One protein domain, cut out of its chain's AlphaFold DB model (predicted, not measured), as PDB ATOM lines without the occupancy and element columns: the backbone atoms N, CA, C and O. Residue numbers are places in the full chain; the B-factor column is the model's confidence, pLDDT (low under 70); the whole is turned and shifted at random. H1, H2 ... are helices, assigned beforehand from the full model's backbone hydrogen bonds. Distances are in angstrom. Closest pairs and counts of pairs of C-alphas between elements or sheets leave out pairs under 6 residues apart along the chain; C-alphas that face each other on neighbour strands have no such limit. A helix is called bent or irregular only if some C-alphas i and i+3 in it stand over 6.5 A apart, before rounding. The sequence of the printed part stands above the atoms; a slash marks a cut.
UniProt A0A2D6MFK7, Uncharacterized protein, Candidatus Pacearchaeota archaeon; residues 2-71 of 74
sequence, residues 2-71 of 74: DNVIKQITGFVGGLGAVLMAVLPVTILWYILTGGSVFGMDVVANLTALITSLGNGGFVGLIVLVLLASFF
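Overview. This is residues 2 to 71 of the 74 residues of an uncharacterized protein of Candidatus Pacearchaeota archaeon (UniProt A0A2D6MFK7). The model is an open, flat L or wide V: the long, nearly straight helix H1 makes one arm, and H2 followed by H3 makes the other, with the space between the arms empty. After H1 a short loop folds back along H1's last part, H1b, and from there H2 sets off sideways; H3 carries on beyond a tight turn at an angle to H2, and the outer parts of both arms stand free. The printed part has 70 residues with three named helices, in the order H1, H2, H3, and no named strand; the class is all helix. The whole is extended, with a radius of gyration of the C-alphas of 19.0 A and spans of 48 by 46 by 14 A.

Along the chain. Begin with the longest helix, H1, residues 2 to 33. By its hydrogen bonds it was assigned as one helix, but it is bent: C-alphas 21 and 24 are 6.5 A apart. Find C-alpha 2 at (-8.377, 3.789, 3.711); from there the arm H1a, residues 2 to 21, runs 28.3 A. The arm H1b, residues 24 to 33, begins at C-alpha 24 at (-38.215, -11.104, 11.443) and runs 14.4 A. Next look at H2, residues 42 to 54, 17.8 A long. H3, residues 57 to 71, is 22.1 A long and ends at C-alpha 71 at (-11.224, -38.241, 27.716).

Arrangement. Start at the bend, where the lines of H1a and H1b stand at a shallow tilt of 25 degrees. Then look at Ile 27 and Val 43, the closest C-alphas of H1b and H2, 6.4 A apart. Here H1b and H2 touch, H2 with residues 42 to 43 alone, and their lines are only just about perpendicular, at 71 degrees. Farther out, H2 and H3 meet only through their link. H1a is apart from H2 and from H3, and H1b is apart from H3. In the backbone, every O i to N i+4 pair of H1a, H1b and H2 is within hydrogen-bond range; in H3, 9 of 11 are.

Size, cuts and confidence. The two C-alphas farthest apart are those of Thr 33 and Phe 71, at 51.3 A. Residues 2 to 21, which belong to H1, and residues 47 to 71, of which 47 to 54 belong to H2 and 57 to 71 to H3, stand free. The printed part has no cut. The link from H1 to H2, 8 residues, is short, and the link from H2 to H3, 2 residues, is tight. The mean pLDDT of the printed part is 83.4; look for values under 70 at residues 54 to 58 and residue 60.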
ATOM      1  N   ASP A   2      -7.676   4.071   2.447       73.00
ATOM      2  CA  ASP A   2      -8.377   3.789   3.711       73.00
ATOM      3  C   ASP A   2      -9.787   4.386   3.820       73.00
ATOM      4  O   ASP A   2     -10.685   3.735   4.344       73.00
ATOM      5  N   ASN A   3     -10.018   5.592   3.292       86.81
ATOM      6  CA  ASN A   3     -11.346   6.218   3.344       86.81
ATOM      7  C   ASN A   3     -12.368   5.557   2.416       86.81
ATOM      8  O   ASN A   3     -13.518   5.388   2.807       86.81
ATOM      9  N   VAL A   4     -11.954   5.145   1.216       87.88
ATOM     10  CA  VAL A   4     -12.853   4.477   0.262       87.88
ATOM     11  C   VAL A   4     -13.227   3.091   0.782       87.88
ATOM     12  O   VAL A   4     -14.398   2.727   0.775       87.88
ATOM     13  N   ILE A   5     -12.259   2.349   1.332       90.94
ATOM     14  CA  ILE A   5     -12.533   1.048   1.957       90.94
ATOM     15  C   ILE A   5     -13.471   1.214   3.162       90.94
ATOM     16  O   ILE A   5     -14.442   0.471   3.256       90.94
ATOM     17  N   LYS A   6     -13.262   2.214   4.032       91.88
ATOM     18  CA  LYS A   6     -14.165   2.502   5.166       91.88
ATOM     19  C   LYS A   6     -15.587   2.867   4.737       91.88
ATOM     20  O   LYS A   6     -16.543   2.456   5.387       91.88
ATOM     21  N   GLN A   7     -15.742   3.634   3.662       91.81
ATOM     22  CA  GLN A   7     -17.062   3.976   3.128       91.81
ATOM     23  C   GLN A   7     -17.781   2.743   2.577       91.81
ATOM     24  O   GLN A   7     -18.960   2.546   2.859       91.81
ATOM     25  N   ILE A   8     -17.063   1.882   1.853       90.81
ATOM     26  CA  ILE A   8     -17.613   0.638   1.309       90.81
ATOM     27  C   ILE A   8     -18.000  -0.324   2.437       90.81
ATOM     28  O   ILE A   8     -19.110  -0.849   2.428       90.81
ATOM     29  N   THR A   9     -17.140  -0.536   3.435       90.31
ATOM     30  CA  THR A   9     -17.457  -1.430   4.561       90.31
ATOM     31  C   THR A   9     -18.597  -0.890   5.418       90.31
ATOM     32  O   THR A   9     -19.457  -1.667   5.827       90.31
ATOM     33  N   GLY A  10     -18.664   0.427   5.636       92.06
ATOM     34  CA  GLY A  10     -19.786   1.077   6.314       92.06
ATOM     35  C   GLY A  10     -21.106   0.917   5.556       92.06
ATOM     36  O   GLY A  10     -22.121   0.577   6.158       92.06
ATOM     37  N   PHE A  11     -21.089   1.087   4.231       92.06
ATOM     38  CA  PHE A  11     -22.259   0.876   3.379       92.06
ATOM     39  C   PHE A  11     -22.724  -0.585   3.379       92.06
ATOM     40  O   PHE A  11     -23.902  -0.846   3.606       92.06
ATOM     41  N   VAL A  12     -21.816  -1.546   3.179       92.56
ATOM     42  CA  VAL A  12     -22.143  -2.983   3.191       92.56
ATOM     43  C   VAL A  12     -22.628  -3.425   4.572       92.56
ATOM     44  O   VAL A  12     -23.589  -4.184   4.664       92.56
ATOM     45  N   GLY A  13     -22.021  -2.915   5.646       93.62
ATOM     46  CA  GLY A  13     -22.481  -3.157   7.013       93.62
ATOM     47  C   GLY A  13     -23.891  -2.616   7.255       93.62
ATOM     48  O   GLY A  13     -24.737  -3.329   7.792       93.62
ATOM     49  N   GLY A  14     -24.175  -1.393   6.797       92.69
ATOM     50  CA  GLY A  14     -25.510  -0.798   6.862       92.69
ATOM     51  C   GLY A  14     -26.544  -1.570   6.039       92.69
ATOM     52  O   GLY A  14     -27.629  -1.863   6.536       92.69
ATOM     53  N   LEU A  15     -26.198  -1.973   4.814       91.19
ATOM     54  CA  LEU A  15     -27.057  -2.795   3.961       91.19
ATOM     55  C   LEU A  15     -27.337  -4.161   4.601       91.19
ATOM     56  O   LEU A  15     -28.484  -4.596   4.638       91.19
ATOM     57  N   GLY A  16     -26.314  -4.811   5.159       91.75
ATOM     58  CA  GLY A  16     -26.465  -6.059   5.902       91.75
ATOM     59  C   GLY A  16     -27.410  -5.908   7.094       91.75
ATOM     60  O   GLY A  16     -28.292  -6.740   7.282       91.75
ATOM     61  N   ALA A  17     -27.295  -4.815   7.853       91.88
ATOM     62  CA  ALA A  17     -28.198  -4.528   8.966       91.88
ATOM     63  C   ALA A  17     -29.659  -4.365   8.508       91.88
ATOM     64  O   ALA A  17     -30.562  -4.906   9.145       91.88
ATOM     65  N   VAL A  18     -29.896  -3.682   7.383       90.38
ATOM     66  CA  VAL A  18     -31.240  -3.542   6.796       90.38
ATOM     67  C   VAL A  18     -31.793  -4.899   6.360       90.38
ATOM     68  O   VAL A  18     -32.923  -5.233   6.707       90.38
ATOM     69  N   LEU A  19     -31.001  -5.713   5.656       87.31
ATOM     70  CA  LEU A  19     -31.423  -7.051   5.230       87.31
ATOM     71  C   LEU A  19     -31.760  -7.950   6.430       87.31
ATOM     72  O   LEU A  19     -32.774  -8.647   6.412       87.31
ATOM     73  N   MET A  20     -30.969  -7.880   7.501       88.31
ATOM     74  CA  MET A  20     -31.226  -8.615   8.743       88.31
ATOM     75  C   MET A  20     -32.499  -8.143   9.457       88.31
ATOM     76  O   MET A  20     -33.215  -8.963  10.028       88.31
ATOM     77  N   ALA A  21     -32.815  -6.847   9.404       88.06
ATOM     78  CA  ALA A  21     -34.031  -6.296  10.001       88.06
ATOM     79  C   ALA A  21     -35.315  -6.732   9.269       88.06
ATOM     80  O   ALA A  21     -36.378  -6.814   9.885       88.06
ATOM     81  N   VAL A  22     -35.231  -7.045   7.972       88.19
ATOM     82  CA  VAL A  22     -36.379  -7.489   7.162       88.19
ATOM     83  C   VAL A  22     -36.807  -8.919   7.512       88.19
ATOM     84  O   VAL A  22     -38.004  -9.212   7.539       88.19
ATOM     85  N   LEU A  23     -35.860  -9.801   7.846       87.25
ATOM     86  CA  LEU A  23     -36.131 -11.210   8.158       87.25
ATOM     87  C   LEU A  23     -37.246 -11.421   9.205       87.25
ATOM     88  O   LEU A  23     -38.239 -12.070   8.864       87.25
ATOM     89  N   PRO A  24     -37.179 -10.869  10.435       86.50
ATOM     90  CA  PRO A  24     -38.215 -11.104  11.443       86.50
ATOM     91  C   PRO A  24     -39.595 -10.586  11.015       86.50
ATOM     92  O   PRO A  24     -40.606 -11.224  11.303       86.50
ATOM     93  N   VAL A  25     -39.652  -9.470  10.281       89.56
ATOM     94  CA  VAL A  25     -40.913  -8.891   9.790       89.56
ATOM     95  C   VAL A  25     -41.579  -9.819   8.774       89.56
ATOM     96  O   VAL A  25     -42.776 -10.083   8.864       89.56
ATOM     97  N   THR A  26     -40.804 -10.358   7.832       87.00
ATOM     98  CA  THR A  26     -41.333 -11.282   6.815       87.00
ATOM     99  C   THR A  26     -41.782 -12.623   7.394       87.00
ATOM    100  O   THR A  26     -42.780 -13.174   6.933       87.00
ATOM    101  N   ILE A  27     -41.117 -13.121   8.443       86.00
ATOM    102  CA  ILE A  27     -41.537 -14.334   9.160       86.00
ATOM    103  C   ILE A  27     -42.895 -14.116   9.838       86.00
ATOM    104  O   ILE A  27     -43.799 -14.934   9.677       86.00
ATOM    105  N   LEU A  28     -43.070 -13.002  10.560       87.00
ATOM    106  CA  LEU A  28     -44.349 -12.678  11.204       87.00
ATOM    107  C   LEU A  28     -45.473 -12.512  10.177       87.00
ATOM    108  O   LEU A  28     -46.572 -13.023  10.377       87.00
ATOM    109  N   TRP A  29     -45.191 -11.849   9.055       87.69
ATOM    110  CA  TRP A  29     -46.148 -11.713   7.961       87.69
ATOM    111  C   TRP A  29     -46.600 -13.068   7.405       87.69
ATOM    112  O   TRP A  29     -47.801 -13.289   7.231       87.69
ATOM    113  N   TYR A  30     -45.657 -13.978   7.149       86.75
ATOM    114  CA  TYR A  30     -45.960 -15.319   6.647       86.75
ATOM    115  C   TYR A  30     -46.856 -16.091   7.619       86.75
ATOM    116  O   TYR A  30     -47.828 -16.705   7.197       86.75
ATOM    117  N   ILE A  31     -46.594 -16.006   8.927       83.31
ATOM    118  CA  ILE A  31     -47.430 -16.659   9.948       83.31
ATOM    119  C   ILE A  31     -48.866 -16.115   9.928       83.31
ATOM    120  O   ILE A  31     -49.815 -16.881  10.077       83.31
ATOM    121  N   LEU A  32     -49.037 -14.804   9.745       87.25
ATOM    122  CA  LEU A  32     -50.353 -14.161   9.779       87.25
ATOM    123  C   LEU A  32     -51.166 -14.361   8.499       87.25
ATOM    124  O   LEU A  32     -52.393 -14.390   8.554       87.25
ATOM    125  N   THR A  33     -50.503 -14.449   7.348       89.75
ATOM    126  CA  THR A  33     -51.169 -14.379   6.036       89.75
ATOM    127  C   THR A  33     -51.007 -15.639   5.192       89.75
ATOM    128  O   THR A  33     -51.727 -15.807   4.211       89.75
ATOM    129  N   GLY A  34     -50.049 -16.506   5.527       83.31
ATOM    130  CA  GLY A  34     -49.625 -17.639   4.701       83.31
ATOM    131  C   GLY A  34     -48.915 -17.244   3.398       83.31
ATOM    132  O   GLY A  34     -48.558 -18.119   2.614       83.31
ATOM    133  N   GLY A  35     -48.728 -15.945   3.138       88.38
ATOM    134  CA  GLY A  35     -48.115 -15.425   1.919       88.38
ATOM    135  C   GLY A  35     -46.645 -15.055   2.105       88.38
ATOM    136  O   GLY A  35     -46.224 -14.630   3.182       88.38
ATOM    137  N   SER A  36     -45.857 -15.168   1.034       88.44
ATOM    138  CA  SER A  36     -44.480 -14.668   1.006       88.44
ATOM    139  C   SER A  36     -44.441 -13.153   0.780       88.44
ATOM    140  O   SER A  36     -45.283 -12.579   0.087       88.44
ATOM    141  N   VAL A  37     -43.439 -12.486   1.357       83.69
ATOM    142  CA  VAL A  37     -43.201 -11.049   1.147       83.69
ATOM    143  C   VAL A  37     -42.112 -10.899   0.092       83.69
ATOM    144  O   VAL A  37     -41.062 -11.529   0.195       83.69
ATOM    145  N   PHE A  38     -42.356 -10.092  -0.944       83.81
ATOM    146  CA  PHE A  38     -41.423  -9.896  -2.068       83.81
ATOM    147  C   PHE A  38     -41.012 -11.199  -2.786       83.81
ATOM    148  O   PHE A  38     -39.919 -11.286  -3.340       83.81
ATOM    149  N   GLY A  39     -41.867 -12.231  -2.759       83.31
ATOM    150  CA  GLY A  39     -41.556 -13.552  -3.322       83.31
ATOM    151  C   GLY A  39     -40.510 -14.346  -2.527       83.31
ATOM    152  O   GLY A  39     -40.074 -15.401  -2.981       83.31
ATOM    153  N   MET A  40     -40.108 -13.865  -1.346       84.94
ATOM    154  CA  MET A  40     -39.148 -14.532  -0.476       84.94
ATOM    155  C   MET A  40     -39.882 -15.426   0.525       84.94
ATOM    156  O   MET A  40     -40.469 -14.947   1.498       84.94
ATOM    157  N   ASP A  41     -39.838 -16.738   0.302       88.88
ATOM    158  CA  ASP A  41     -40.328 -17.719   1.273       88.88
ATOM    159  C   ASP A  41     -39.263 -17.974   2.353       88.88
ATOM    160  O   ASP A  41     -38.510 -18.949   2.331       88.88
ATOM    161  N   VAL A  42     -39.145 -17.019   3.280       86.62
ATOM    162  CA  VAL A  42     -38.148 -17.061   4.362       86.62
ATOM    163  C   VAL A  42     -38.352 -18.275   5.262       86.62
ATOM    164  O   VAL A  42     -37.372 -18.848   5.736       86.62
ATOM    165  N   VAL A  43     -39.602 -18.699   5.466       85.62
ATOM    166  CA  VAL A  43     -39.916 -19.856   6.304       85.62
ATOM    167  C   VAL A  43     -39.456 -21.141   5.623       85.62
ATOM    168  O   VAL A  43     -38.699 -21.885   6.239       85.62
ATOM    169  N   ALA A  44     -39.786 -21.365   4.346       88.19
ATOM    170  CA  ALA A  44     -39.290 -22.530   3.610       88.19
ATOM    171  C   ALA A  44     -37.756 -22.558   3.521       88.19
ATOM    172  O   ALA A  44     -37.147 -23.607   3.727       88.19
ATOM    173  N   ASN A  45     -37.116 -21.407   3.286       87.12
ATOM    174  CA  ASN A  45     -35.656 -21.297   3.248       87.12
ATOM    175  C   ASN A  45     -35.012 -21.641   4.602       87.12
ATOM    176  O   ASN A  45     -34.019 -22.371   4.650       87.12
ATOM    177  N   LEU A  46     -35.581 -21.156   5.710       84.12
ATOM    178  CA  LEU A  46     -35.097 -21.465   7.055       84.12
ATOM    179  C   LEU A  46     -35.324 -22.940   7.404       84.12
ATOM    180  O   LEU A  46     -34.419 -23.590   7.926       84.12
ATOM    181  N   THR A  47     -36.489 -23.495   7.069       81.56
ATOM    182  CA  THR A  47     -36.776 -24.921   7.238       81.56
ATOM    183  C   THR A  47     -35.803 -25.773   6.427       81.56
ATOM    184  O   THR A  47     -35.260 -26.723   6.974       81.56
ATOM    185  N   ALA A  48     -35.491 -25.411   5.181       87.81
ATOM    186  CA  ALA A  48     -34.517 -26.127   4.357       87.81
ATOM    187  C   ALA A  48     -33.099 -26.099   4.954       87.81
ATOM    188  O   ALA A  48     -32.421 -27.127   4.961       87.81
ATOM    189  N   LEU A  49     -32.661 -24.962   5.510       82.19
ATOM    190  CA  LEU A  49     -31.386 -24.861   6.230       82.19
ATOM    191  C   LEU A  49     -31.373 -25.741   7.481       82.19
ATOM    192  O   LEU A  49     -30.424 -26.491   7.699       82.19
ATOM    193  N   ILE A  50     -32.440 -25.697   8.281       78.38
ATOM    194  CA  ILE A  50     -32.576 -26.530   9.480       78.38
ATOM    195  C   ILE A  50     -32.612 -28.011   9.105       78.38
ATOM    196  O   ILE A  50     -31.948 -28.807   9.753       78.38
ATOM    197  N   THR A  51     -33.325 -28.401   8.051       80.75
ATOM    198  CA  THR A  51     -33.365 -29.782   7.555       80.75
ATOM    199  C   THR A  51     -32.019 -30.211   6.982       80.75
ATOM    200  O   THR A  51     -31.610 -31.342   7.208       80.75
ATOM    201  N   SER A  52     -31.284 -29.330   6.300       75.88
ATOM    202  CA  SER A  52     -29.923 -29.611   5.833       75.88
ATOM    203  C   SER A  52     -28.955 -29.838   6.999       75.88
ATOM    204  O   SER A  52     -28.161 -30.775   6.957       75.88
ATOM    205  N   LEU A  53     -29.069 -29.045   8.068       72.19
ATOM    206  CA  LEU A  53     -28.295 -29.219   9.299       72.19
ATOM    207  C   LEU A  53     -28.746 -30.453  10.102       72.19
ATOM    208  O   LEU A  53     -27.915 -31.184  10.630       72.19
ATOM    209  N   GLY A  54     -30.054 -30.711  10.165       65.44
ATOM    210  CA  GLY A  54     -30.682 -31.794  10.925       65.44
ATOM    211  C   GLY A  54     -30.534 -33.174  10.278       65.44
ATOM    212  O   GLY A  54     -30.306 -34.153  10.981       65.44
ATOM    213  N   ASN A  55     -30.552 -33.257   8.945       66.00
ATOM    214  CA  ASN A  55     -30.141 -34.455   8.203       66.00
ATOM    215  C   ASN A  55     -28.634 -34.716   8.327       66.00
ATOM    216  O   ASN A  55     -28.160 -35.813   8.032       66.00
ATOM    217  N   GLY A  56     -27.868 -33.732   8.798       63.16
ATOM    218  CA  GLY A  56     -26.460 -33.865   9.115       63.16
ATOM    219  C   GLY A  56     -26.204 -34.607  10.424       63.16
ATOM    220  O   GLY A  56     -25.362 -34.146  11.183       63.16
ATOM    221  N   GLY A  57     -26.831 -35.762  10.698       68.75
ATOM    222  CA  GLY A  57     -26.512 -36.626  11.858       68.75
ATOM    223  C   GLY A  57     -24.999 -36.847  12.088       68.75
ATOM    224  O   GLY A  57     -24.549 -37.071  13.210       68.75
ATOM    225  N   PHE A  58     -24.204 -36.661  11.033       66.81
ATOM    226  CA  PHE A  58     -22.749 -36.516  11.004       66.81
ATOM    227  C   PHE A  58     -22.158 -35.414  11.917       66.81
ATOM    228  O   PHE A  58     -21.151 -35.660  12.570       66.81
ATOM    229  N   VAL A  59     -22.769 -34.229  12.027       71.50
ATOM    230  CA  VAL A  59     -22.308 -33.134  12.906       71.50
ATOM    231  C   VAL A  59     -22.449 -33.522  14.379       71.50
ATOM    232  O   VAL A  59     -21.522 -33.310  15.157       71.50
ATOM    233  N   GLY A  60     -23.555 -34.170  14.759       69.50
ATOM    234  CA  GLY A  60     -23.727 -34.719  16.110       69.50
ATOM    235  C   GLY A  60     -22.683 -35.792  16.435       69.50
ATOM    236  O   GLY A  60     -22.104 -35.792  17.519       69.50
ATOM    237  N   LEU A  61     -22.369 -36.651  15.463       75.44
ATOM    238  CA  LEU A  61     -21.306 -37.652  15.576       75.44
ATOM    239  C   LEU A  61     -19.907 -37.022  15.711       75.44
ATOM    240  O   LEU A  61     -19.137 -37.446  16.569       75.44
ATOM    241  N   ILE A  62     -19.588 -35.981  14.933       74.19
ATOM    242  CA  ILE A  62     -18.320 -35.237  15.033       74.19
ATOM    243  C   ILE A  62     -18.152 -34.622  16.424       74.19
ATOM    244  O   ILE A  62     -17.077 -34.715  17.013       74.19
ATOM    245  N   VAL A  63     -19.209 -34.018  16.969       74.88
ATOM    246  CA  VAL A  63     -19.168 -33.414  18.307       74.88
ATOM    247  C   VAL A  63     -18.941 -34.482  19.383       74.88
ATOM    248  O   VAL A  63     -18.123 -34.270  20.277       74.88
ATOM    249  N   LEU A  64     -19.577 -35.653  19.276       80.62
ATOM    250  CA  LEU A  64     -19.344 -36.771  20.199       80.62
ATOM    251  C   LEU A  64     -17.908 -37.317  20.118       80.62
ATOM    252  O   LEU A  64     -17.306 -37.587  21.156       80.62
ATOM    253  N   VAL A  65     -17.329 -37.432  18.917       79.94
ATOM    254  CA  VAL A  65     -15.928 -37.857  18.717       79.94
ATOM    255  C   VAL A  65     -14.939 -36.829  19.278       79.94
ATOM    256  O   VAL A  65     -13.971 -37.206  19.939       79.94
ATOM    257  N   LEU A  66     -15.192 -35.532  19.076       77.50
ATOM    258  CA  LEU A  66     -14.377 -34.458  19.653       77.50
ATOM    259  C   LEU A  66     -14.427 -34.467  21.184       77.50
ATOM    260  O   LEU A  66     -13.384 -34.377  21.826       77.50
ATOM    261  N   LEU A  67     -15.607 -34.647  21.777       72.75
ATOM    262  CA  LEU A  67     -15.741 -34.777  23.228       72.75
ATOM    263  C   LEU A  67     -15.010 -36.016  23.751       72.75
ATOM    264  O   LEU A  67     -14.258 -35.910  24.716       72.75
ATOM    265  N   ALA A  68     -15.152 -37.167  23.088       82.25
ATOM    266  CA  ALA A  68     -14.435 -38.385  23.458       82.25
ATOM    267  C   ALA A  68     -12.906 -38.209  23.385       82.25
ATOM    268  O   ALA A  68     -12.196 -38.721  24.249       82.25
ATOM    269  N   SER A  69     -12.390 -37.430  22.426       77.69
ATOM    270  CA  SER A  69     -10.950 -37.166  22.275       77.69
ATOM    271  C   SER A  69     -10.310 -36.426  23.458       77.69
ATOM    272  O   SER A  69      -9.099 -36.516  23.646       77.69
ATOM    273  N   PHE A  70     -11.104 -35.741  24.289       73.81
ATOM    274  CA  PHE A  70     -10.619 -35.121  25.523       73.81
ATOM    275  C   PHE A  70     -10.496 -36.105  26.694       73.81
ATOM    276  O   PHE A  70      -9.768 -35.828  27.646       73.81
ATOM    277  N   PHE A  71     -11.187 -37.248  26.635       82.38
ATOM    278  CA  PHE A  71     -11.224 -38.241  27.716       82.38
ATOM    279  C   PHE A  71     -10.456 -39.524  27.386       82.38
ATOM    280  O   PHE A  71     -10.040 -40.246  28.292       82.38
TER     281      PHE A  71